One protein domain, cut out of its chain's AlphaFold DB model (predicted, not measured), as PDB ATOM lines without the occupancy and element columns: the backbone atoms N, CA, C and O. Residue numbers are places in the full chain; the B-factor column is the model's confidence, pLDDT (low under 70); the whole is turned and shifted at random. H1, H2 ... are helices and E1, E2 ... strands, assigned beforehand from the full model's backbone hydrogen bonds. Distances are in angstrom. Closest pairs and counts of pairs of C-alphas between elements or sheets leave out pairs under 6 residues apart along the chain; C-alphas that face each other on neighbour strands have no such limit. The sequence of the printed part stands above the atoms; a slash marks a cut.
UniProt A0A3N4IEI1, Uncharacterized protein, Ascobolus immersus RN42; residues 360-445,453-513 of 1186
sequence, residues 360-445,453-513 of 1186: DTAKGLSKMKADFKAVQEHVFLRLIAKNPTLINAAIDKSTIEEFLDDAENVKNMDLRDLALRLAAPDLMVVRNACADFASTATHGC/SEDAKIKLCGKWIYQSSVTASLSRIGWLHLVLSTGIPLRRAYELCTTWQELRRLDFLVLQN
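This is residues 360 to 445 and 453 to 513 of the 1186 residues of an uncharacterized protein of Ascobolus immersus RN42 (UniProt A0A3N4IEI1). A small hairpin of two strands, E1 and E2, packs over the place where the long helix H1 and the helix H5 cross. H4 and H6 pack on H1 too, H2 and H3 lie toward one end of the longest axis, H7 and H8 lie toward the other, and residues 360 to 367 at the beginning of the printed part stick out. The printed part has 147 residues, with named elements in the order H1 H2 H3 H4 H5 E1 E2 H6 H7 H8; the sheet is E1 - E2, antiparallel, and the class is mostly helix. It is compact, with a radius of gyration of the C-alphas of 16.0 A and spans of 52 by 37 by 33 A.

Find C-alpha 457 at (-56.336, -26.844, 90.303), where E1, residues 457 to 460, begins; E2 follows as residues 463 to 466. Go back to C-alpha 361 at (-42.351, -56.598, 102.330): from there H1 runs 35.9 A to residue 385. Next come H2, residues 388 to 395, H3, 400 to 404, H4, 412 to 423, 16.4 A long, and H5, 427 to 442, 23.1 A long. After E2 look for H6, residues 476 to 486, 15.6 A, H7, 490 to 494, and H8, 500 to 511, 16.3 A, ending at C-alpha 511 at (-41.028, -52.205, 76.871).

In the hairpin E1 and E2, N 458 and O 465 are 2.9 A apart, within hydrogen-bond range. The closest C-alphas of H5 and E2, Asp 436 and Ile 465, are 5.1 A apart; those of H2 and E1, Ile 395 and Leu 460, 5.0 A. H1 is the hub. With residues 374 to 383 alone it touches H5 at a steep tilt of 63 degrees, His 378 and Ala 433 having the closest C-alphas, 4.9 A. With residues 379 to 384 alone it touches H4, closest C-alphas Phe 380 and Leu 422, 6.4 A. With residues 371 to 375 alone it touches H6, about perpendicular at 82 degrees, closest C-alphas Phe 372 and Ser 485, 6.9 A. H1 and H2 touch only at the corner, closest C-alphas Ala 385 and Ile 391, 5.5 A. H5 touches H6, closest C-alphas Cys 434 and Gly 478, 5.1 A. H6 and H8 only just touch, with 3 pairs of C-alphas within 8 A, the closest Arg 476 and Leu 506, 7.4 A. H3 is close to but not clearly touching H2, closest C-alphas Ala 394 and Phe 403, 6.0 A; H7 stands likewise to H8, Tyr 494 and Leu 503, 6.2 A. Every O i to N i+4 pair is within hydrogen-bond range in H1, H3, H4, H5, H6, H7 and H8; in H2, 3 of 4.

The two C-alphas farthest apart, Glu 408 and Gln 512, are 52.1 A apart. Residues 446 to 452 are not printed, and C-alphas 445 and 453 are 18.6 A apart across the cut. Of the links printed whole, none is long. The mean pLDDT of the printed part is 81.0; residues 360 to 366, 440 to 445, 453 to 456 and 468 to 472 are under 70.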
ATOM      1  N   ASP A 360     -38.224 -54.978 102.996       57.72
ATOM      2  CA  ASP A 360     -39.281 -54.993 104.020       57.72
ATOM      3  C   ASP A 360     -40.680 -55.039 103.382       57.72
ATOM      4  O   ASP A 360     -41.404 -54.041 103.295       57.72
ATOM      5  N   THR A 361     -41.053 -56.240 102.932       57.75
ATOM      6  CA  THR A 361     -42.351 -56.598 102.330       57.75
ATOM      7  C   THR A 361     -43.541 -56.086 103.156       57.75
ATOM      8  O   THR A 361     -44.575 -55.708 102.602       57.75
ATOM      9  N   ALA A 362     -43.412 -56.017 104.488       60.06
ATOM     10  CA  ALA A 362     -44.476 -55.537 105.367       60.06
ATOM     11  C   ALA A 362     -44.656 -54.010 105.288       60.06
ATOM     12  O   ALA A 362     -45.796 -53.524 105.230       60.06
ATOM     13  N   LYS A 363     -43.556 -53.245 105.226       65.38
ATOM     14  CA  LYS A 363     -43.604 -51.787 105.006       65.38
ATOM     15  C   LYS A 363     -44.137 -51.447 103.618       65.38
ATOM     16  O   LYS A 363     -44.980 -50.556 103.500       65.38
ATOM     17  N   GLY A 364     -43.718 -52.192 102.597       65.06
ATOM     18  CA  GLY A 364     -44.193 -52.004 101.227       65.06
ATOM     19  C   GLY A 364     -45.681 -52.237 101.050       65.06
ATOM     20  O   GLY A 364     -46.391 -51.386 100.511       65.06
ATOM     21  N   LEU A 365     -46.181 -53.343 101.603       65.88
ATOM     22  CA  LEU A 365     -47.607 -53.644 101.606       65.88
ATOM     23  C   LEU A 365     -48.425 -52.584 102.361       65.88
ATOM     24  O   LEU A 365     -49.530 -52.238 101.941       65.88
ATOM     25  N   SER A 366     -47.892 -52.058 103.466       69.56
ATOM     26  CA  SER A 366     -48.552 -51.006 104.250       69.56
ATOM     27  C   SER A 366     -48.655 -49.693 103.470       69.56
ATOM     28  O   SER A 366     -49.732 -49.098 103.421       69.56
ATOM     29  N   LYS A 367     -47.571 -49.282 102.794       75.56
ATOM     30  CA  LYS A 367     -47.555 -48.096 101.921       75.56
ATOM     31  C   LYS A 367     -48.549 -48.243 100.767       75.56
ATOM     32  O   LYS A 367     -49.375 -47.365 100.557       75.56
ATOM     33  N   MET A 368     -48.549 -49.388 100.086       71.69
ATOM     34  CA  MET A 368     -49.466 -49.645  98.972       71.69
ATOM     35  C   MET A 368     -50.946 -49.587  99.391       71.69
ATOM     36  O   MET A 368     -51.778 -49.051  98.658       71.69
ATOM     37  N   LYS A 369     -51.294 -50.113 100.575       73.31
ATOM     38  CA  LYS A 369     -52.657 -50.002 101.126       73.31
ATOM     39  C   LYS A 369     -53.049 -48.545 101.397       73.31
ATOM     40  O   LYS A 369     -54.186 -48.167 101.118       73.31
ATOM     41  N   ALA A 370     -52.122 -47.739 101.914       79.69
ATOM     42  CA  ALA A 370     -52.350 -46.313 102.144       79.69
ATOM     43  C   ALA A 370     -52.566 -45.550 100.825       79.69
ATOM     44  O   ALA A 370     -53.539 -44.803 100.714       79.69
ATOM     45  N   ASP A 371     -51.735 -45.805  99.810       80.81
ATOM     46  CA  ASP A 371     -51.860 -45.195  98.480       80.81
ATOM     47  C   ASP A 371     -53.190 -45.568  97.814       80.81
ATOM     48  O   ASP A 371     -53.898 -44.700  97.303       80.81
ATOM     49  N   PHE A 372     -53.590 -46.845  97.872       79.25
ATOM     50  CA  PHE A 372     -54.872 -47.295  97.321       79.25
ATOM     51  C   PHE A 372     -56.055 -46.558  97.962       79.25
ATOM     52  O   PHE A 372     -56.938 -46.065  97.257       79.25
ATOM     53  N   LYS A 373     -56.053 -46.425  99.294       83.12
ATOM     54  CA  LYS A 373     -57.074 -45.663 100.019       83.12
ATOM     55  C   LYS A 373     -57.094 -44.195  99.585       83.12
ATOM     56  O   LYS A 373     -58.160 -43.641  99.324       83.12
ATOM     57  N   ALA A 374     -55.923 -43.577  99.448       85.50
ATOM     58  CA  ALA A 374     -55.814 -42.197  99.000       85.50
ATOM     59  C   ALA A 374     -56.329 -42.007  97.561       85.50
ATOM     60  O   ALA A 374     -57.014 -41.018  97.293       85.50
ATOM     61  N   VAL A 375     -56.070 -42.949  96.648       87.12
ATOM     62  CA  VAL A 375     -56.615 -42.930  95.279       87.12
ATOM     63  C   VAL A 375     -58.143 -43.040  95.293       87.12
ATOM     64  O   VAL A 375     -58.800 -42.267  94.598       87.12
ATOM     65  N   GLN A 376     -58.730 -43.921  96.112       86.31
ATOM     66  CA  GLN A 376     -60.195 -44.030  96.249       86.31
ATOM     67  C   GLN A 376     -60.834 -42.730  96.753       86.31
ATOM     68  O   GLN A 376     -61.892 -42.321  96.272       86.31
ATOM     69  N   GLU A 377     -60.167 -42.021  97.662       90.31
ATOM     70  CA  GLU A 377     -60.614 -40.697  98.100       90.31
ATOM     71  C   GLU A 377     -60.586 -39.683  96.946       90.31
ATOM     72  O   GLU A 377     -61.549 -38.941  96.771       90.31
ATOM     73  N   HIS A 378     -59.555 -39.686  96.094       90.69
ATOM     74  CA  HIS A 378     -59.525 -38.826  94.901       90.69
ATOM     75  C   HIS A 378     -60.586 -39.222  93.858       90.69
ATOM     76  O   HIS A 378     -61.162 -38.344  93.214       90.69
ATOM     77  N   VAL A 379     -60.921 -40.513  93.725       90.75
ATOM     78  CA  VAL A 379     -62.055 -40.971  92.898       90.75
ATOM     79  C   VAL A 379     -63.354 -40.358  93.411       90.75
ATOM     80  O   VAL A 379     -64.126 -39.808  92.625       90.75
ATOM     81  N   PHE A 380     -63.578 -40.391  94.725       92.44
ATOM     82  CA  PHE A 380     -64.744 -39.774  95.349       92.44
ATOM     83  C   PHE A 380     -64.799 -38.256  95.116       92.44
ATOM     84  O   PHE A 380     -65.833 -37.746  94.680       92.44
ATOM     85  N   LEU A 381     -63.680 -37.544  95.283       92.00
ATOM     86  CA  LEU A 381     -63.600 -36.106  94.992       92.00
ATOM     87  C   LEU A 381     -63.875 -35.789  93.518       92.00
ATOM     88  O   LEU A 381     -64.552 -34.811  93.213       92.00
ATOM     89  N   ARG A 382     -63.429 -36.637  92.586       90.12
ATOM     90  CA  ARG A 382     -63.751 -36.491  91.159       90.12
ATOM     91  C   ARG A 382     -65.223 -36.735  90.846       90.12
ATOM     92  O   ARG A 382     -65.749 -36.131  89.913       90.12
ATOM     93  N   LEU A 383     -65.894 -37.613  91.590       91.19
ATOM     94  CA  LEU A 383     -67.338 -37.820  91.459       91.19
ATOM     95  C   LEU A 383     -68.125 -36.613  91.981       91.19
ATOM     96  O   LEU A 383     -69.081 -36.206  91.320       91.19
ATOM     97  N   ILE A 384     -67.678 -36.007  93.086       90.88
ATOM     98  CA  ILE A 384     -68.191 -34.720  93.582       90.88
ATOM     99  C   ILE A 384     -67.974 -33.631  92.528       90.88
ATOM    100  O   ILE A 384     -68.929 -32.969  92.137       90.88
ATOM    101  N   ALA A 385     -66.760 -33.524  91.978       88.19
ATOM    102  CA  ALA A 385     -66.384 -32.531  90.969       88.19
ATOM    103  C   ALA A 385     -67.186 -32.605  89.658       88.19
ATOM    104  O   ALA A 385     -67.190 -31.662  88.874       88.19
ATOM    105  N   LYS A 386     -67.876 -33.719  89.389       85.38
ATOM    106  CA  LYS A 386     -68.779 -33.848  88.235       85.38
ATOM    107  C   LYS A 386     -70.183 -33.298  88.497       85.38
ATOM    108  O   LYS A 386     -70.960 -33.208  87.548       85.38
ATOM    109  N   ASN A 387     -70.528 -32.979  89.744       85.62
ATOM    110  CA  ASN A 387     -71.836 -32.457  90.122       85.62
ATOM    111  C   ASN A 387     -71.710 -31.012  90.651       85.62
ATOM    112  O   ASN A 387     -71.208 -30.822  91.760       85.62
ATOM    113  N   PRO A 388     -72.195 -29.998  89.909       83.75
ATOM    114  CA  PRO A 388     -72.076 -28.592  90.303       83.75
ATOM    115  C   PRO A 388     -72.626 -28.270  91.700       83.75
ATOM    116  O   PRO A 388     -72.066 -27.422  92.387       83.75
ATOM    117  N   THR A 389     -73.689 -28.949  92.147       84.06
ATOM    118  CA  THR A 389     -74.271 -28.701  93.479       84.06
ATOM    119  C   THR A 389     -73.371 -29.211  94.600       84.06
ATOM    120  O   THR A 389     -73.211 -28.541  95.617       84.06
ATOM    121  N   LEU A 390     -72.738 -30.370  94.399       88.69
ATOM    122  CA  LEU A 390     -71.857 -30.989  95.389       88.69
ATOM    123  C   LEU A 390     -70.482 -30.324  95.435       88.69
ATOM    124  O   LEU A 390     -69.864 -30.314  96.492       88.69
ATOM    125  N   ILE A 391     -70.021 -29.740  94.324       87.75
ATOM    126  CA  ILE A 391     -68.799 -28.924  94.294       87.75
ATOM    127  C   ILE A 391     -68.910 -27.762  95.275       87.75
ATOM    128  O   ILE A 391     -68.044 -27.621  96.131       87.75
ATOM    129  N   ASN A 392     -69.986 -26.975  95.193       84.56
ATOM    130  CA  ASN A 392     -70.179 -25.825  96.079       84.56
ATOM    131  C   ASN A 392     -70.228 -26.257  97.550       84.56
ATOM    132  O   ASN A 392     -69.605 -25.626  98.393       84.56
ATOM    133  N   ALA A 393     -70.890 -27.381  97.843       85.88
ATOM    134  CA  ALA A 393     -70.930 -27.940  99.191       85.88
ATOM    135  C   ALA A 393     -69.565 -28.464  99.683       85.88
ATOM    136  O   ALA A 393     -69.354 -28.537 100.888       85.88
ATOM    137  N   ALA A 394     -68.652 -28.850  98.783       87.56
ATOM    138  CA  ALA A 394     -67.355 -29.451  99.107       87.56
ATOM    139  C   ALA A 394     -66.177 -28.459  99.132       87.56
ATOM    140  O   ALA A 394     -65.162 -28.759  99.762       87.56
ATOM    141  N   ILE A 395     -66.286 -27.312  98.448       86.62
ATOM    142  CA  ILE A 395     -65.240 -26.270  98.415       86.62
ATOM    143  C   ILE A 395     -64.994 -25.702  99.817       86.62
ATOM    144  O   ILE A 395     -63.846 -25.542 100.224       86.62
ATOM    145  N   ASP A 396     -66.066 -25.467 100.574       83.12
ATOM    146  CA  ASP A 396     -65.995 -24.847 101.902       83.12
ATOM    147  C   ASP A 396     -65.608 -25.835 103.019       83.12
ATOM    148  O   ASP A 396     -65.499 -25.449 104.183       83.12
ATOM    149  N   LYS A 397     -65.407 -27.123 102.697       89.12
ATOM    150  CA  LYS A 397     -65.100 -28.180 103.676       89.12
ATOM    151  C   LYS A 397     -63.619 -28.523 103.669       89.12
ATOM    152  O   LYS A 397     -62.975 -28.615 102.622       89.12
ATOM    153  N   SER A 398     -63.074 -28.779 104.854       86.00
ATOM    154  CA  SER A 398     -61.666 -29.133 105.033       86.00
ATOM    155  C   SER A 398     -61.415 -30.641 104.962       86.00
ATOM    156  O   SER A 398     -60.287 -31.054 104.693       86.00
ATOM    157  N   THR A 399     -62.457 -31.464 105.144       89.31
ATOM    158  CA  THR A 399     -62.375 -32.934 105.130       89.31
ATOM    159  C   THR A 399     -63.575 -33.592 104.443       89.31
ATOM    160  O   THR A 399     -64.623 -32.977 104.242       89.31
ATOM    161  N   ILE A 400     -63.425 -34.867 104.058       89.19
ATOM    162  CA  ILE A 400     -64.521 -35.668 103.484       89.19
ATOM    163  C   ILE A 400     -65.607 -35.923 104.539       89.19
ATOM    164  O   ILE A 400     -66.786 -35.974 104.205       89.19
ATOM    165  N   GLU A 401     -65.226 -36.050 105.809       87.75
ATOM    166  CA  GLU A 401     -66.140 -36.205 106.941       87.75
ATOM    167  C   GLU A 401     -67.083 -35.011 107.077       87.75
ATOM    168  O   GLU A 401     -68.297 -35.194 107.073       87.75
ATOM    169  N   GLU A 402     -66.538 -33.792 107.086       87.81
ATOM    170  CA  GLU A 402     -67.329 -32.557 107.151       87.81
ATOM    171  C   GLU A 402     -68.313 -32.424 105.981       87.81
ATOM    172  O   GLU A 402     -69.387 -31.846 106.134       87.81
ATOM    173  N   PHE A 403     -67.962 -32.967 104.811       92.00
ATOM    174  CA  PHE A 403     -68.853 -33.029 103.654       92.00
ATOM    175  C   PHE A 403     -69.969 -34.072 103.827       92.00
ATOM    176  O   PHE A 403     -71.127 -33.792 103.524       92.00
ATOM    177  N   LEU A 404     -69.650 -35.274 104.318       88.25
ATOM    178  CA  LEU A 404     -70.642 -36.339 104.529       88.25
ATOM    179  C   LEU A 404     -71.633 -36.002 105.654       88.25
ATOM    180  O   LEU A 404     -72.795 -36.414 105.590       88.25
ATOM    181  N   ASP A 405     -71.205 -35.226 106.649       85.94
ATOM    182  CA  ASP A 405     -72.038 -34.815 107.781       85.94
ATOM    183  C   ASP A 405     -72.913 -33.579 107.472       85.94
ATOM    184  O   ASP A 405     -73.840 -33.276 108.225       85.94
ATOM    185  N   ASP A 406     -72.710 -32.911 106.328       85.19
ATOM    186  CA  ASP A 406     -73.509 -31.758 105.893       85.19
ATOM    187  C   ASP A 406     -74.903 -32.190 105.396       85.19
ATOM    188  O   ASP A 406     -75.138 -32.459 104.212       85.19
ATOM    189  N   ALA A 407     -75.845 -32.323 106.331       79.44
ATOM    190  CA  ALA A 407     -77.227 -32.698 106.038       79.44
ATOM    191  C   ALA A 407     -78.042 -31.585 105.362       79.44
ATOM    192  O   ALA A 407     -79.098 -31.874 104.799       79.44
ATOM    193  N   GLU A 408     -77.556 -30.343 105.396       80.44
ATOM    194  CA  GLU A 408     -78.244 -29.179 104.840       80.44
ATOM    195  C   GLU A 408     -77.982 -29.051 103.332       80.44
ATOM    196  O   GLU A 408     -78.918 -28.854 102.553       80.44
ATOM    197  N   ASN A 409     -76.733 -29.266 102.904       82.69
ATOM    198  CA  ASN A 409     -76.313 -29.093 101.511       82.69
ATOM    199  C   ASN A 409     -76.200 -30.405 100.713       82.69
ATOM    200  O   ASN A 409     -76.274 -30.370  99.482       82.69
ATOM    201  N   VAL A 410     -76.051 -31.568 101.369       87.75
ATOM    202  CA  VAL A 410     -75.900 -32.877 100.702       87.75
ATOM    203  C   VAL A 410     -77.118 -33.762 100.968       87.75
ATOM    204  O   VAL A 410     -77.321 -34.245 102.084       87.75
ATOM    205  N   LYS A 411     -77.938 -34.030  99.943       87.94
ATOM    206  CA  LYS A 411     -79.194 -34.786 100.103       87.94
ATOM    207  C   LYS A 411     -78.962 -36.298 100.071       87.94
ATOM    208  O   LYS A 411     -78.020 -36.794  99.458       87.94
ATOM    209  N   ASN A 412     -79.894 -37.070 100.639       82.75
ATOM    210  CA  ASN A 412     -79.832 -38.543 100.622       82.75
ATOM    211  C   ASN A 412     -79.802 -39.132  99.196       82.75
ATOM    212  O   ASN A 412     -79.185 -40.171  98.975       82.75
ATOM    213  N   MET A 413     -80.437 -38.467  98.220       83.00
ATOM    214  CA  MET A 413     -80.350 -38.854  96.805       83.00
ATOM    215  C   MET A 413     -78.931 -38.690  96.247       83.00
ATOM    216  O   MET A 413     -78.459 -39.571  95.535       83.00
ATOM    217  N   ASP A 414     -78.235 -37.613  96.616       86.75
ATOM    218  CA  ASP A 414     -76.861 -37.364  96.179       86.75
ATOM    219  C   ASP A 414     -75.898 -38.399  96.777       86.75
ATOM    220  O   ASP A 414     -75.061 -38.950  96.063       86.75
ATOM    221  N   LEU A 415     -76.061 -38.735  98.064       86.69
ATOM    222  CA  LEU A 415     -75.279 -39.786  98.731       86.69
ATOM    223  C   LEU A 415     -75.524 -41.166  98.108       86.69
ATOM    224  O   LEU A 415     -74.578 -41.927  97.900       86.69
ATOM    225  N   ARG A 416     -76.776 -41.481  97.755       85.62
ATOM    226  CA  ARG A 416     -77.117 -42.709  97.025       85.62
ATOM    227  C   ARG A 416     -76.390 -42.771  95.680       85.62
ATOM    228  O   ARG A 416     -75.769 -43.787  95.374       85.62
ATOM    229  N   ASP A 417     -76.464 -41.709  94.885       85.00
ATOM    230  CA  ASP A 417     -75.858 -41.667  93.552       85.00
ATOM    231  C   ASP A 417     -74.325 -41.693  93.610       85.00
ATOM    232  O   ASP A 417     -73.689 -42.381  92.804       85.00
ATOM    233  N   LEU A 418     -73.725 -41.005  94.588       89.00
ATOM    234  CA  LEU A 418     -72.292 -41.075  94.871       89.00
ATOM    235  C   LEU A 418     -71.870 -42.496  95.249       89.00
ATOM    236  O   LEU A 418     -70.908 -42.997  94.674       89.00
ATOM    237  N   ALA A 419     -72.600 -43.173  96.142       83.69
ATOM    238  CA  ALA A 419     -72.303 -44.550  96.535       83.69
ATOM    239  C   ALA A 419     -72.374 -45.518  95.340       83.69
ATOM    240  O   ALA A 419     -71.486 -46.349  95.160       83.69
ATOM    241  N   LEU A 420     -73.385 -45.376  94.473       82.69
ATOM    242  CA  LEU A 420     -73.522 -46.193  93.263       82.69
ATOM    243  C   LEU A 420     -72.363 -45.976  92.278       82.69
ATOM    244  O   LEU A 420     -71.844 -46.940  91.715       82.69
ATOM    245  N   ARG A 421     -71.949 -44.721  92.062       84.00
ATOM    246  CA  ARG A 421     -70.836 -44.389  91.157       84.00
ATOM    247  C   ARG A 421     -69.470 -44.732  91.749       84.00
ATOM    248  O   ARG A 421     -68.585 -45.110  90.993       84.00
ATOM    249  N   LEU A 422     -69.301 -44.633  93.067       85.69
ATOM    250  CA  LEU A 422     -68.074 -45.017  93.766       85.69
ATOM    251  C   LEU A 422     -67.895 -46.540  93.797       85.69
ATOM    252  O   LEU A 422     -66.775 -47.022  93.692       85.69
ATOM    253  N   ALA A 423     -68.988 -47.304  93.865       76.50
ATOM    254  CA  ALA A 423     -68.936 -48.765  93.793       76.50
ATOM    255  C   ALA A 423     -68.517 -49.298  92.406       76.50
ATOM    256  O   ALA A 423     -68.027 -50.426  92.308       76.50
ATOM    257  N   ALA A 424     -68.727 -48.512  91.341       77.06
ATOM    258  CA  ALA A 424     -68.374 -48.851  89.962       77.06
ATOM    259  C   ALA A 424     -67.953 -47.596  89.160       77.06
ATOM    260  O   ALA A 424     -68.707 -47.138  88.290       77.06
ATOM    261  N   PRO A 425     -66.771 -47.021  89.448       84.56
ATOM    262  CA  PRO A 425     -66.331 -45.778  88.829       84.56
ATOM    263  C   PRO A 425     -65.948 -45.985  87.360       84.56
ATOM    264  O   PRO A 425     -65.461 -47.039  86.953       84.56
ATOM    265  N   ASP A 426     -66.152 -44.943  86.557       86.69
ATOM    266  CA  ASP A 426     -65.682 -44.900  85.171       86.69
ATOM    267  C   ASP A 426     -64.143 -44.863  85.114       86.69
ATOM    268  O   ASP A 426     -63.501 -44.190  85.924       86.69
ATOM    269  N   LEU A 427     -63.532 -45.556  84.147       87.50
ATOM    270  CA  LEU A 427     -62.072 -45.688  84.073       87.50
ATOM    271  C   LEU A 427     -61.353 -44.347  83.884       87.50
ATOM    272  O   LEU A 427     -60.269 -44.172  84.437       87.50
ATOM    273  N   MET A 428     -61.951 -43.379  83.176       86.94
ATOM    274  CA  MET A 428     -61.363 -42.039  83.067       86.94
ATOM    275  C   MET A 428     -61.404 -41.299  84.406       86.94
ATOM    276  O   MET A 428     -60.505 -40.517  84.695       86.94
ATOM    277  N   VAL A 429     -62.420 -41.545  85.243       88.19
ATOM    278  CA  VAL A 429     -62.484 -40.977  86.603       88.19
ATOM    279  C   VAL A 429     -61.348 -41.527  87.456       88.19
ATOM    280  O   VAL A 429     -60.662 -40.742  88.104       88.19
ATOM    281  N   VAL A 430     -61.114 -42.842  87.413       89.25
ATOM    282  CA  VAL A 430     -60.012 -43.471  88.156       89.25
ATOM    283  C   VAL A 430     -58.655 -42.997  87.639       89.25
ATOM    284  O   VAL A 430     -57.814 -42.601  88.438       89.25
ATOM    285  N   ARG A 431     -58.463 -42.943  86.314       89.56
ATOM    286  CA  ARG A 431     -57.247 -42.411  85.674       89.56
ATOM    287  C   ARG A 431     -56.935 -40.992  86.164       89.56
ATOM    288  O   ARG A 431     -55.826 -40.731  86.620       89.56
ATOM    289  N   ASN A 432     -57.919 -40.092  86.137       87.44
ATOM    290  CA  ASN A 432     -57.728 -38.711  86.592       87.44
ATOM    291  C   ASN A 432     -57.469 -38.625  88.101       87.44
ATOM    292  O   ASN A 432     -56.637 -37.830  88.517       87.44
ATOM    293  N   ALA A 433     -58.129 -39.460  88.908       89.12
ATOM    294  CA  ALA A 433     -57.878 -39.536  90.345       89.12
ATOM    295  C   ALA A 433     -56.451 -40.012  90.665       89.12
ATOM    296  O   ALA A 433     -55.820 -39.474  91.572       89.12
ATOM    297  N   CYS A 434     -55.909 -40.970  89.903       88.06
ATOM    298  CA  CYS A 434     -54.504 -41.369  90.009       88.06
ATOM    299  C   CYS A 434     -53.557 -40.210  89.659       88.06
ATOM    300  O   CYS A 434     -52.541 -40.038  90.329       88.06
ATOM    301  N   ALA A 435     -53.896 -39.391  88.656       85.81
ATOM    302  CA  ALA A 435     -53.113 -38.207  88.295       85.81
ATOM    303  C   ALA A 435     -53.152 -37.116  89.382       85.81
ATOM    304  O   ALA A 435     -52.121 -36.530  89.709       85.81
ATOM    305  N   ASP A 436     -54.329 -36.869  89.969       86.19
ATOM    306  CA  ASP A 436     -54.490 -35.934  91.088       86.19
ATOM    307  C   ASP A 436     -53.661 -36.386  92.292       86.19
ATOM    308  O   ASP A 436     -52.874 -35.611  92.833       86.19
ATOM    309  N   PHE A 437     -53.783 -37.665  92.660       85.38
ATOM    310  CA  PHE A 437     -53.045 -38.242  93.775       85.38
ATOM    311  C   PHE A 437     -51.531 -38.112  93.579       85.38
ATOM    312  O   PHE A 437     -50.849 -37.578  94.457       85.38
ATOM    313  N   ALA A 438     -51.019 -38.522  92.414       76.38
ATOM    314  CA  ALA A 438     -49.597 -38.421  92.094       76.38
ATOM    315  C   ALA A 438     -49.087 -36.973  92.198       76.38
ATOM    316  O   ALA A 438     -48.015 -36.739  92.747       76.38
ATOM    317  N   SER A 439     -49.884 -35.990  91.761       72.38
ATOM    318  CA  SER A 439     -49.526 -34.577  91.902       72.38
ATOM    319  C   SER A 439     -49.559 -34.081  93.352       72.38
ATOM    320  O   SER A 439     -48.736 -33.253  93.731       72.38
ATOM    321  N   THR A 440     -50.495 -34.544  94.183       69.00
ATOM    322  CA  THR A 440     -50.525 -34.149  95.605       69.00
ATOM    323  C   THR A 440     -49.346 -34.710  96.397       69.00
ATOM    324  O   THR A 440     -48.876 -34.052  97.322       69.00
ATOM    325  N   ALA A 441     -48.842 -35.887  96.016       59.31
ATOM    326  CA  ALA A 441     -47.670 -36.495  96.636       59.31
ATOM    327  C   ALA A 441     -46.377 -35.710  96.338       59.31
ATOM    328  O   ALA A 441     -45.525 -35.598  97.217       59.31
ATOM    329  N   THR A 442     -46.250 -35.110  95.148       52.22
ATOM    330  CA  THR A 442     -45.069 -34.321  94.748       52.22
ATOM    331  C   THR A 442     -45.030 -32.912  95.350       52.22
ATOM    332  O   THR A 442     -43.957 -32.415  95.684       52.22
ATOM    333  N   HIS A 443     -46.181 -32.280  95.603       46.72
ATOM    334  CA  HIS A 443     -46.251 -30.936  96.204       46.72
ATOM    335  C   HIS A 443     -45.998 -30.879  97.723       46.72
ATOM    336  O   HIS A 443     -45.961 -29.791  98.294       46.72
ATOM    337  N   GLY A 444     -45.801 -32.016  98.398       43.00
ATOM    338  CA  GLY A 444     -45.540 -32.055  99.839       43.00
ATOM    339  C   GLY A 444     -44.149 -31.570 100.276       43.00
ATOM    340  O   GLY A 444     -43.946 -31.402 101.475       43.00
ATOM    341  N   CYS A 445     -43.192 -31.362  99.355       35.34
ATOM    342  CA  CYS A 445     -41.785 -31.123  99.728       35.34
ATOM    343  C   CYS A 445     -41.006 -30.065  98.909       35.34
ATOM    344  O   CYS A 445     -39.855 -29.789  99.238       35.34
ATOM    345  N   SER A 453     -50.001 -23.589  85.085       40.47
ATOM    346  CA  SER A 453     -50.505 -22.416  85.810       40.47
ATOM    347  C   SER A 453     -51.286 -22.891  87.046       40.47
ATOM    348  O   SER A 453     -52.108 -23.812  86.961       40.47
ATOM    349  N   GLU A 454     -50.997 -22.303  88.209       45.41
ATOM    350  CA  GLU A 454     -51.693 -22.605  89.469       45.41
ATOM    351  C   GLU A 454     -53.220 -22.416  89.344       45.41
ATOM    352  O   GLU A 454     -53.978 -22.996  90.122       45.41
ATOM    353  N   ASP A 455     -53.683 -21.719  88.299       49.44
ATOM    354  CA  ASP A 455     -55.093 -21.490  87.972       49.44
ATOM    355  C   ASP A 455     -55.850 -22.756  87.516       49.44
ATOM    356  O   ASP A 455     -57.062 -22.704  87.316       49.44
ATOM    357  N   ALA A 456     -55.177 -23.903  87.343       66.38
ATOM    358  CA  ALA A 456     -55.782 -25.138  86.830       66.38
ATOM    359  C   ALA A 456     -56.163 -26.184  87.903       66.38
ATOM    360  O   ALA A 456     -56.600 -27.283  87.540       66.38
ATOM    361  N   LYS A 457     -56.002 -25.906  89.207       76.25
ATOM    362  CA  LYS A 457     -56.336 -26.844  90.303       76.25
ATOM    363  C   LYS A 457     -57.392 -26.270  91.245       76.25
ATOM    364  O   LYS A 457     -57.389 -25.089  91.561       76.25
ATOM    365  N   ILE A 458     -58.276 -27.135  91.739       84.81
ATOM    366  CA  ILE A 458     -59.286 -26.794  92.747       84.81
ATOM    367  C   ILE A 458     -59.074 -27.634  94.002       84.81
ATOM    368  O   ILE A 458     -58.678 -28.799  93.922       84.81
ATOM    369  N   LYS A 459     -59.335 -27.041  95.169       87.38
ATOM    370  CA  LYS A 459     -59.241 -27.727  96.457       87.38
ATOM    371  C   LYS A 459     -60.635 -28.147  96.910       87.38
ATOM    372  O   LYS A 459     -61.491 -27.294  97.105       87.38
ATOM    373  N   LEU A 460     -60.861 -29.450  97.061       88.69
ATOM    374  CA  LEU A 460     -62.116 -30.025  97.554       88.69
ATOM    375  C   LEU A 460     -61.827 -30.869  98.792       88.69
ATOM    376  O   LEU A 460     -60.931 -31.717  98.752       88.69
ATOM    377  N   CYS A 461     -62.570 -30.653  99.880       88.25
ATOM    378  CA  CYS A 461     -62.410 -31.412 101.127       88.25
ATOM    379  C   CYS A 461     -60.940 -31.492 101.595       88.25
ATOM    380  O   CYS A 461     -60.449 -32.563 101.961       88.25
ATOM    381  N   GLY A 462     -60.207 -30.379 101.479       82.94
ATOM    382  CA  GLY A 462     -58.799 -30.282 101.870       82.94
ATOM    383  C   GLY A 462     -57.761 -30.792 100.857       82.94
ATOM    384  O   GLY A 462     -56.570 -30.578 101.087       82.94
ATOM    385  N   LYS A 463     -58.162 -31.398  99.729       86.94
ATOM    386  CA  LYS A 463     -57.247 -31.993  98.733       86.94
ATOM    387  C   LYS A 463     -57.318 -31.312  97.371       86.94
ATOM    388  O   LYS A 463     -58.379 -30.856  96.959       86.94
ATOM    389  N   TRP A 464     -56.193 -31.281  96.661       86.06
ATOM    390  CA  TRP A 464     -56.100 -30.680  95.331       86.06
ATOM    391  C   TRP A 464     -56.465 -31.674  94.230       86.06
ATOM    392  O   TRP A 464     -55.975 -32.799  94.219       86.06
ATOM    393  N   ILE A 465     -57.284 -31.232  93.276       85.25
ATOM    394  CA  ILE A 465     -57.585 -31.958  92.038       85.25
ATOM    395  C   ILE A 465     -57.476 -31.016  90.833       85.25
ATOM    396  O   ILE A 465     -57.766 -29.824  90.943       85.25
ATOM    397  N   TYR A 466     -57.096 -31.526  89.661       79.25
ATOM    398  CA  TYR A 466     -57.073 -30.714  88.435       79.25
ATOM    399  C   TYR A 466     -58.488 -30.348  87.967       79.25
ATOM    400  O   TYR A 466     -59.369 -31.208  87.913       79.25
ATOM    401  N   GLN A 467     -58.700 -29.109  87.529       72.31
ATOM    402  CA  GLN A 467     -59.983 -28.620  87.015       72.31
ATOM    403  C   GLN A 467     -60.408 -29.342  85.724       72.31
ATOM    404  O   GLN A 467     -61.582 -29.667  85.554       72.31
ATOM    405  N   SER A 468     -59.460 -29.656  84.830       65.19
ATOM    406  CA  SER A 468     -59.716 -30.353  83.560       65.19
ATOM    407  C   SER A 468     -58.975 -31.686  83.467       65.19
ATOM    408  O   SER A 468     -57.779 -31.770  83.742       65.19
ATOM    409  N   SER A 469     -59.663 -32.724  82.983       56.22
ATOM    410  CA  SER A 469     -59.091 -34.053  82.716       56.22
ATOM    411  C   SER A 469     -58.014 -34.070  81.626       56.22
ATOM    412  O   SER A 469     -57.273 -35.041  81.524       56.22
ATOM    413  N   VAL A 470     -57.956 -33.024  80.794       53.59
ATOM    414  CA  VAL A 470     -57.034 -32.904  79.649       53.59
ATOM    415  C   VAL A 470     -55.632 -32.459  80.086       53.59
ATOM    416  O   VAL A 470     -54.672 -32.651  79.355       53.59
ATOM    417  N   THR A 471     -55.499 -31.885  81.284       53.28
ATOM    418  CA  THR A 471     -54.264 -31.198  81.707       53.28
ATOM    419  C   THR A 471     -53.246 -32.080  82.428       53.28
ATOM    420  O   THR A 471     -52.093 -31.686  82.550       53.28
ATOM    421  N   ALA A 472     -53.628 -33.279  82.877       63.03
ATOM    422  CA  ALA A 472     -52.748 -34.137  83.667       63.03
ATOM    423  C   ALA A 472     -52.351 -35.399  82.885       63.03
ATOM    424  O   ALA A 472     -53.183 -36.287  82.664       63.03
ATOM    425  N   SER A 473     -51.082 -35.480  82.470       73.94
ATOM    426  CA  SER A 473     -50.446 -36.736  82.048       73.94
ATOM    427  C   SER A 473     -50.233 -37.618  83.275       73.94
ATOM    428  O   SER A 473     -49.844 -37.114  84.329       73.94
ATOM    429  N   LEU A 474     -50.466 -38.927  83.164       83.25
ATOM    430  CA  LEU A 474     -50.160 -39.828  84.274       83.25
ATOM    431  C   LEU A 474     -48.654 -40.038  84.389       83.25
ATOM    432  O   LEU A 474     -47.968 -40.309  83.402       83.25
ATOM    433  N   SER A 475     -48.180 -39.951  85.625       83.12
ATOM    434  CA  SER A 475     -46.837 -40.355  86.009       83.12
ATOM    435  C   SER A 475     -46.705 -41.883  85.965       83.12
ATOM    436  O   SER A 475     -47.705 -42.613  85.929       83.12
ATOM    437  N   ARG A 476     -45.477 -42.401  85.986       85.31
ATOM    438  CA  ARG A 476     -45.202 -43.841  86.025       85.31
ATOM    439  C   ARG A 476     -45.844 -44.499  87.248       85.31
ATOM    440  O   ARG A 476     -46.469 -45.557  87.122       85.31
ATOM    441  N   ILE A 477     -45.729 -43.870  88.419       80.12
ATOM    442  CA  ILE A 477     -46.395 -44.322  89.648       80.12
ATOM    443  C   ILE A 477     -47.925 -44.237  89.510       80.12
ATOM    444  O   ILE A 477     -48.625 -45.176  89.890       80.12
ATOM    445  N   GLY A 478     -48.455 -43.178  88.894       85.81
ATOM    446  CA  GLY A 478     -49.892 -43.033  88.643       85.81
ATOM    447  C   GLY A 478     -50.458 -44.155  87.765       85.81
ATOM    448  O   GLY A 478     -51.514 -44.715  88.076       85.81
ATOM    449  N   TRP A 479     -49.736 -44.552  86.710       88.81
ATOM    450  CA  TRP A 479     -50.087 -45.722  85.900       88.81
ATOM    451  C   TRP A 479     -50.061 -47.013  86.715       88.81
ATOM    452  O   TRP A 479     -50.974 -47.830  86.598       88.81
ATOM    453  N   LEU A 480     -49.062 -47.186  87.583       84.00
ATOM    454  CA  LEU A 480     -48.988 -48.345  88.466       84.00
ATOM    455  C   LEU A 480     -50.198 -48.415  89.409       84.00
ATOM    456  O   LEU A 480     -50.833 -49.468  89.511       84.00
ATOM    457  N   HIS A 481     -50.571 -47.303  90.049       83.44
ATOM    458  CA  HIS A 481     -51.757 -47.239  90.908       83.44
ATOM    459  C   HIS A 481     -53.039 -47.546  90.139       83.44
ATOM    460  O   HIS A 481     -53.877 -48.296  90.642       83.44
ATOM    461  N   LEU A 482     -53.180 -47.042  88.911       87.19
ATOM    462  CA  LEU A 482     -54.329 -47.342  88.060       87.19
ATOM    463  C   LEU A 482     -54.424 -48.845  87.760       87.19
ATOM    464  O   LEU A 482     -55.487 -49.444  87.946       87.19
ATOM    465  N   VAL A 483     -53.319 -49.470  87.340       85.06
ATOM    466  CA  VAL A 483     -53.261 -50.905  87.009       85.06
ATOM    467  C   VAL A 483     -53.561 -51.771  88.226       85.06
ATOM    468  O   VAL A 483     -54.360 -52.702  88.133       85.06
ATOM    469  N   LEU A 484     -52.968 -51.458  89.377       76.75
ATOM    470  CA  LEU A 484     -53.181 -52.222  90.606       76.75
ATOM    471  C   LEU A 484     -54.619 -52.091  91.114       76.75
ATOM    472  O   LEU A 484     -55.198 -53.094  91.539       76.75
ATOM    473  N   SER A 485     -55.207 -50.895  91.002       75.12
ATOM    474  CA  SER A 485     -56.555 -50.610  91.503       75.12
ATOM    475  C   SER A 485     -57.665 -51.208  90.645       75.12
ATOM    476  O   SER A 485     -58.717 -51.577  91.158       75.12
ATOM    477  N   THR A 486     -57.453 -51.293  89.332       79.62
ATOM    478  CA  THR A 486     -58.510 -51.668  88.376       79.62
ATOM    479  C   THR A 486     -58.278 -53.017  87.701       79.62
ATOM    480  O   THR A 486     -59.225 -53.619  87.199       79.62
ATOM    481  N   GLY A 487     -57.035 -53.507  87.657       76.75
ATOM    482  CA  GLY A 487     -56.661 -54.696  86.890       76.75
ATOM    483  C   GLY A 487     -56.813 -54.531  85.372       76.75
ATOM    484  O   GLY A 487     -56.917 -55.538  84.663       76.75
ATOM    485  N   ILE A 488     -56.865 -53.290  84.868       85.88
ATOM    486  CA  ILE A 488     -57.078 -53.012  83.441       85.88
ATOM    487  C   ILE A 488     -56.030 -53.709  82.563       85.88
ATOM    488  O   ILE A 488     -54.864 -53.789  82.948       85.88
ATOM    489  N   PRO A 489     -56.404 -54.209  81.374       87.44
ATOM    490  CA  PRO A 489     -55.431 -54.676  80.390       87.44
ATOM    491  C   PRO A 489     -54.703 -53.498  79.730       87.44
ATOM    492  O   PRO A 489     -55.281 -52.420  79.576       87.44
ATOM    493  N   LEU A 490     -53.474 -53.731  79.263       87.12
ATOM    494  CA  LEU A 490     -52.615 -52.716  78.633       87.12
ATOM    495  C   LEU A 490     -53.321 -51.952  77.502       87.12
ATOM    496  O   LEU A 490     -53.301 -50.728  77.437       87.12
ATOM    497  N   ARG A 491     -54.033 -52.683  76.645       85.69
ATOM    498  CA  ARG A 491     -54.795 -52.134  75.515       85.69
ATOM    499  C   ARG A 491     -55.849 -51.105  75.938       85.69
ATOM    500  O   ARG A 491     -56.033 -50.099  75.263       85.69
ATOM    501  N   ARG A 492     -56.512 -51.334  77.078       87.88
ATOM    502  CA  ARG A 492     -57.457 -50.363  77.652       87.88
ATOM    503  C   ARG A 492     -56.734 -49.179  78.282       87.88
ATOM    504  O   ARG A 492     -57.296 -48.098  78.286       87.88
ATOM    505  N   ALA A 493     -55.509 -49.341  78.782       90.44
ATOM    506  CA  ALA A 493     -54.714 -48.211  79.265       90.44
ATOM    507  C   ALA A 493     -54.300 -47.266  78.126       90.44
ATOM    508  O   ALA A 493     -54.402 -46.051  78.284       90.44
ATOM    509  N   TYR A 494     -53.939 -47.800  76.953       90.25
ATOM    510  CA  TYR A 494     -53.669 -46.981  75.764       90.25
ATOM    511  C   TYR A 494     -54.869 -46.116  75.352       90.25
ATOM    512  O   TYR A 494     -54.707 -44.942  75.033       90.25
ATOM    513  N   GLU A 495     -56.087 -46.652  75.448       89.56
ATOM    514  CA  GLU A 495     -57.331 -45.904  75.203       89.56
ATOM    515  C   GLU A 495     -57.597 -44.778  76.215       89.56
ATOM    516  O   GLU A 495     -58.402 -43.886  75.947       89.56
ATOM    517  N   LEU A 496     -56.966 -44.804  77.392       89.94
ATOM    518  CA  LEU A 496     -57.106 -43.756  78.410       89.94
ATOM    519  C   LEU A 496     -56.082 -42.628  78.232       89.94
ATOM    520  O   LEU A 496     -56.219 -41.589  78.877       89.94
ATOM    521  N   CYS A 497     -55.076 -42.818  77.373       89.81
ATOM    522  CA  CYS A 497     -54.083 -41.792  77.078       89.81
ATOM    523  C   CYS A 497     -54.735 -40.620  76.334       89.81
ATOM    524  O   CYS A 497     -55.587 -40.801  75.459       89.81
ATOM    525  N   THR A 498     -54.332 -39.409  76.702       85.31
ATOM    526  CA  THR A 498     -54.917 -38.163  76.186       85.31
ATOM    527  C   THR A 498     -54.038 -37.477  75.146       85.31
ATOM    528  O   THR A 498     -54.567 -36.768  74.294       85.31
ATOM    529  N   THR A 499     -52.727 -37.727  75.184       87.88
ATOM    530  CA  THR A 499     -51.726 -37.183  74.254       87.88
ATOM    531  C   THR A 499     -50.801 -38.288  73.751       87.88
ATOM    532  O   THR A 499     -50.626 -39.321  74.410       87.88
ATOM    533  N   TRP A 500     -50.186 -38.072  72.589       90.38
ATOM    534  CA  TRP A 500     -49.195 -38.975  72.010       90.38
ATOM    535  C   TRP A 500     -48.009 -39.172  72.951       90.38
ATOM    536  O   TRP A 500     -47.551 -40.295  73.139       90.38
ATOM    537  N   GLN A 501     -47.553 -38.104  73.607       88.31
ATOM    538  CA  GLN A 501     -46.428 -38.160  74.540       88.31
ATOM    539  C   GLN A 501     -46.728 -39.024  75.771       88.31
ATOM    540  O   GLN A 501     -45.889 -39.830  76.169       88.31
ATOM    541  N   GLU A 502     -47.929 -38.914  76.345       88.75
ATOM    542  CA  GLU A 502     -48.358 -39.780  77.450       88.75
ATOM    543  C   GLU A 502     -48.381 -41.254  77.023       88.75
ATOM    544  O   GLU A 502     -47.828 -42.114  77.710       88.75
ATOM    545  N   LEU A 503     -48.975 -41.534  75.857       91.31
ATOM    546  CA  LEU A 503     -49.033 -42.880  75.294       91.31
ATOM    547  C   LEU A 503     -47.626 -43.447  75.058       91.31
ATOM    548  O   LEU A 503     -47.360 -44.598  75.403       91.31
ATOM    549  N   ARG A 504     -46.715 -42.637  74.508       89.88
ATOM    550  CA  ARG A 504     -45.322 -43.019  74.259       89.88
ATOM    551  C   ARG A 504     -44.562 -43.310  75.543       89.88
ATOM    552  O   ARG A 504     -43.905 -44.344  75.613       89.88
ATOM    553  N   ARG A 505     -44.684 -42.460  76.566       88.56
ATOM    554  CA  ARG A 505     -44.070 -42.696  77.885       88.56
ATOM    555  C   ARG A 505     -44.566 -44.008  78.500       88.56
ATOM    556  O   ARG A 505     -43.750 -44.815  78.937       88.56
ATOM    557  N   LEU A 506     -45.880 -44.258  78.479       91.12
ATOM    558  CA  LEU A 506     -46.456 -45.522  78.953       91.12
ATOM    559  C   LEU A 506     -45.895 -46.724  78.180       91.12
ATOM    560  O   LEU A 506     -45.538 -47.738  78.778       91.12
ATOM    561  N   ASP A 507     -45.800 -46.605  76.857       89.62
ATOM    562  CA  ASP A 507     -45.287 -47.663  75.993       89.62
ATOM    563  C   ASP A 507     -43.822 -48.011  76.295       89.62
ATOM    564  O   ASP A 507     -43.485 -49.191  76.400       89.62
ATOM    565  N   PHE A 508     -42.973 -47.005  76.527       88.69
ATOM    566  CA  PHE A 508     -41.581 -47.200  76.942       88.69
ATOM    567  C   PHE A 508     -41.469 -47.963  78.269       88.69
ATOM    568  O   PHE A 508     -40.722 -48.937  78.355       88.69
ATOM    569  N   LEU A 509     -42.269 -47.601  79.276       87.44
ATOM    570  CA  LEU A 509     -42.294 -48.301  80.569       87.44
ATOM    571  C   LEU A 509     -42.675 -49.781  80.420       87.44
ATOM    572  O   LEU A 509     -42.112 -50.655  81.082       87.44
ATOM    573  N   VAL A 510     -43.618 -50.080  79.525       87.12
ATOM    574  CA  VAL A 510     -44.007 -51.461  79.211       87.12
ATOM    575  C   VAL A 510     -42.863 -52.210  78.532       87.12
ATOM    576  O   VAL A 510     -42.604 -53.356  78.894       87.12
ATOM    577  N   LEU A 511     -42.154 -51.585  77.587       83.50
ATOM    578  CA  LEU A 511     -41.028 -52.205  76.871       83.50
ATOM    579  C   LEU A 511     -39.842 -52.533  77.790       83.50
ATOM    580  O   LEU A 511     -39.161 -53.529  77.556       83.50
ATOM    581  N   GLN A 512     -39.650 -51.763  78.865       81.62
ATOM    582  CA  GLN A 512     -38.671 -52.058  79.921       81.62
ATOM    583  C   GLN A 512     -39.200 -53.015  80.997       81.62
ATOM    584  O   GLN A 512     -38.527 -53.290  81.990       81.62
ATOM    585  N   ASN A 513     -40.408 -53.551  80.799       79.81
ATOM    586  CA  ASN A 513     -41.057 -54.492  81.705       79.81
ATOM    587  C   ASN A 513     -41.218 -53.933  83.133       79.81
ATOM    588  O   ASN A 513     -41.153 -54.681  84.111       79.81
TER     589      ASN A 513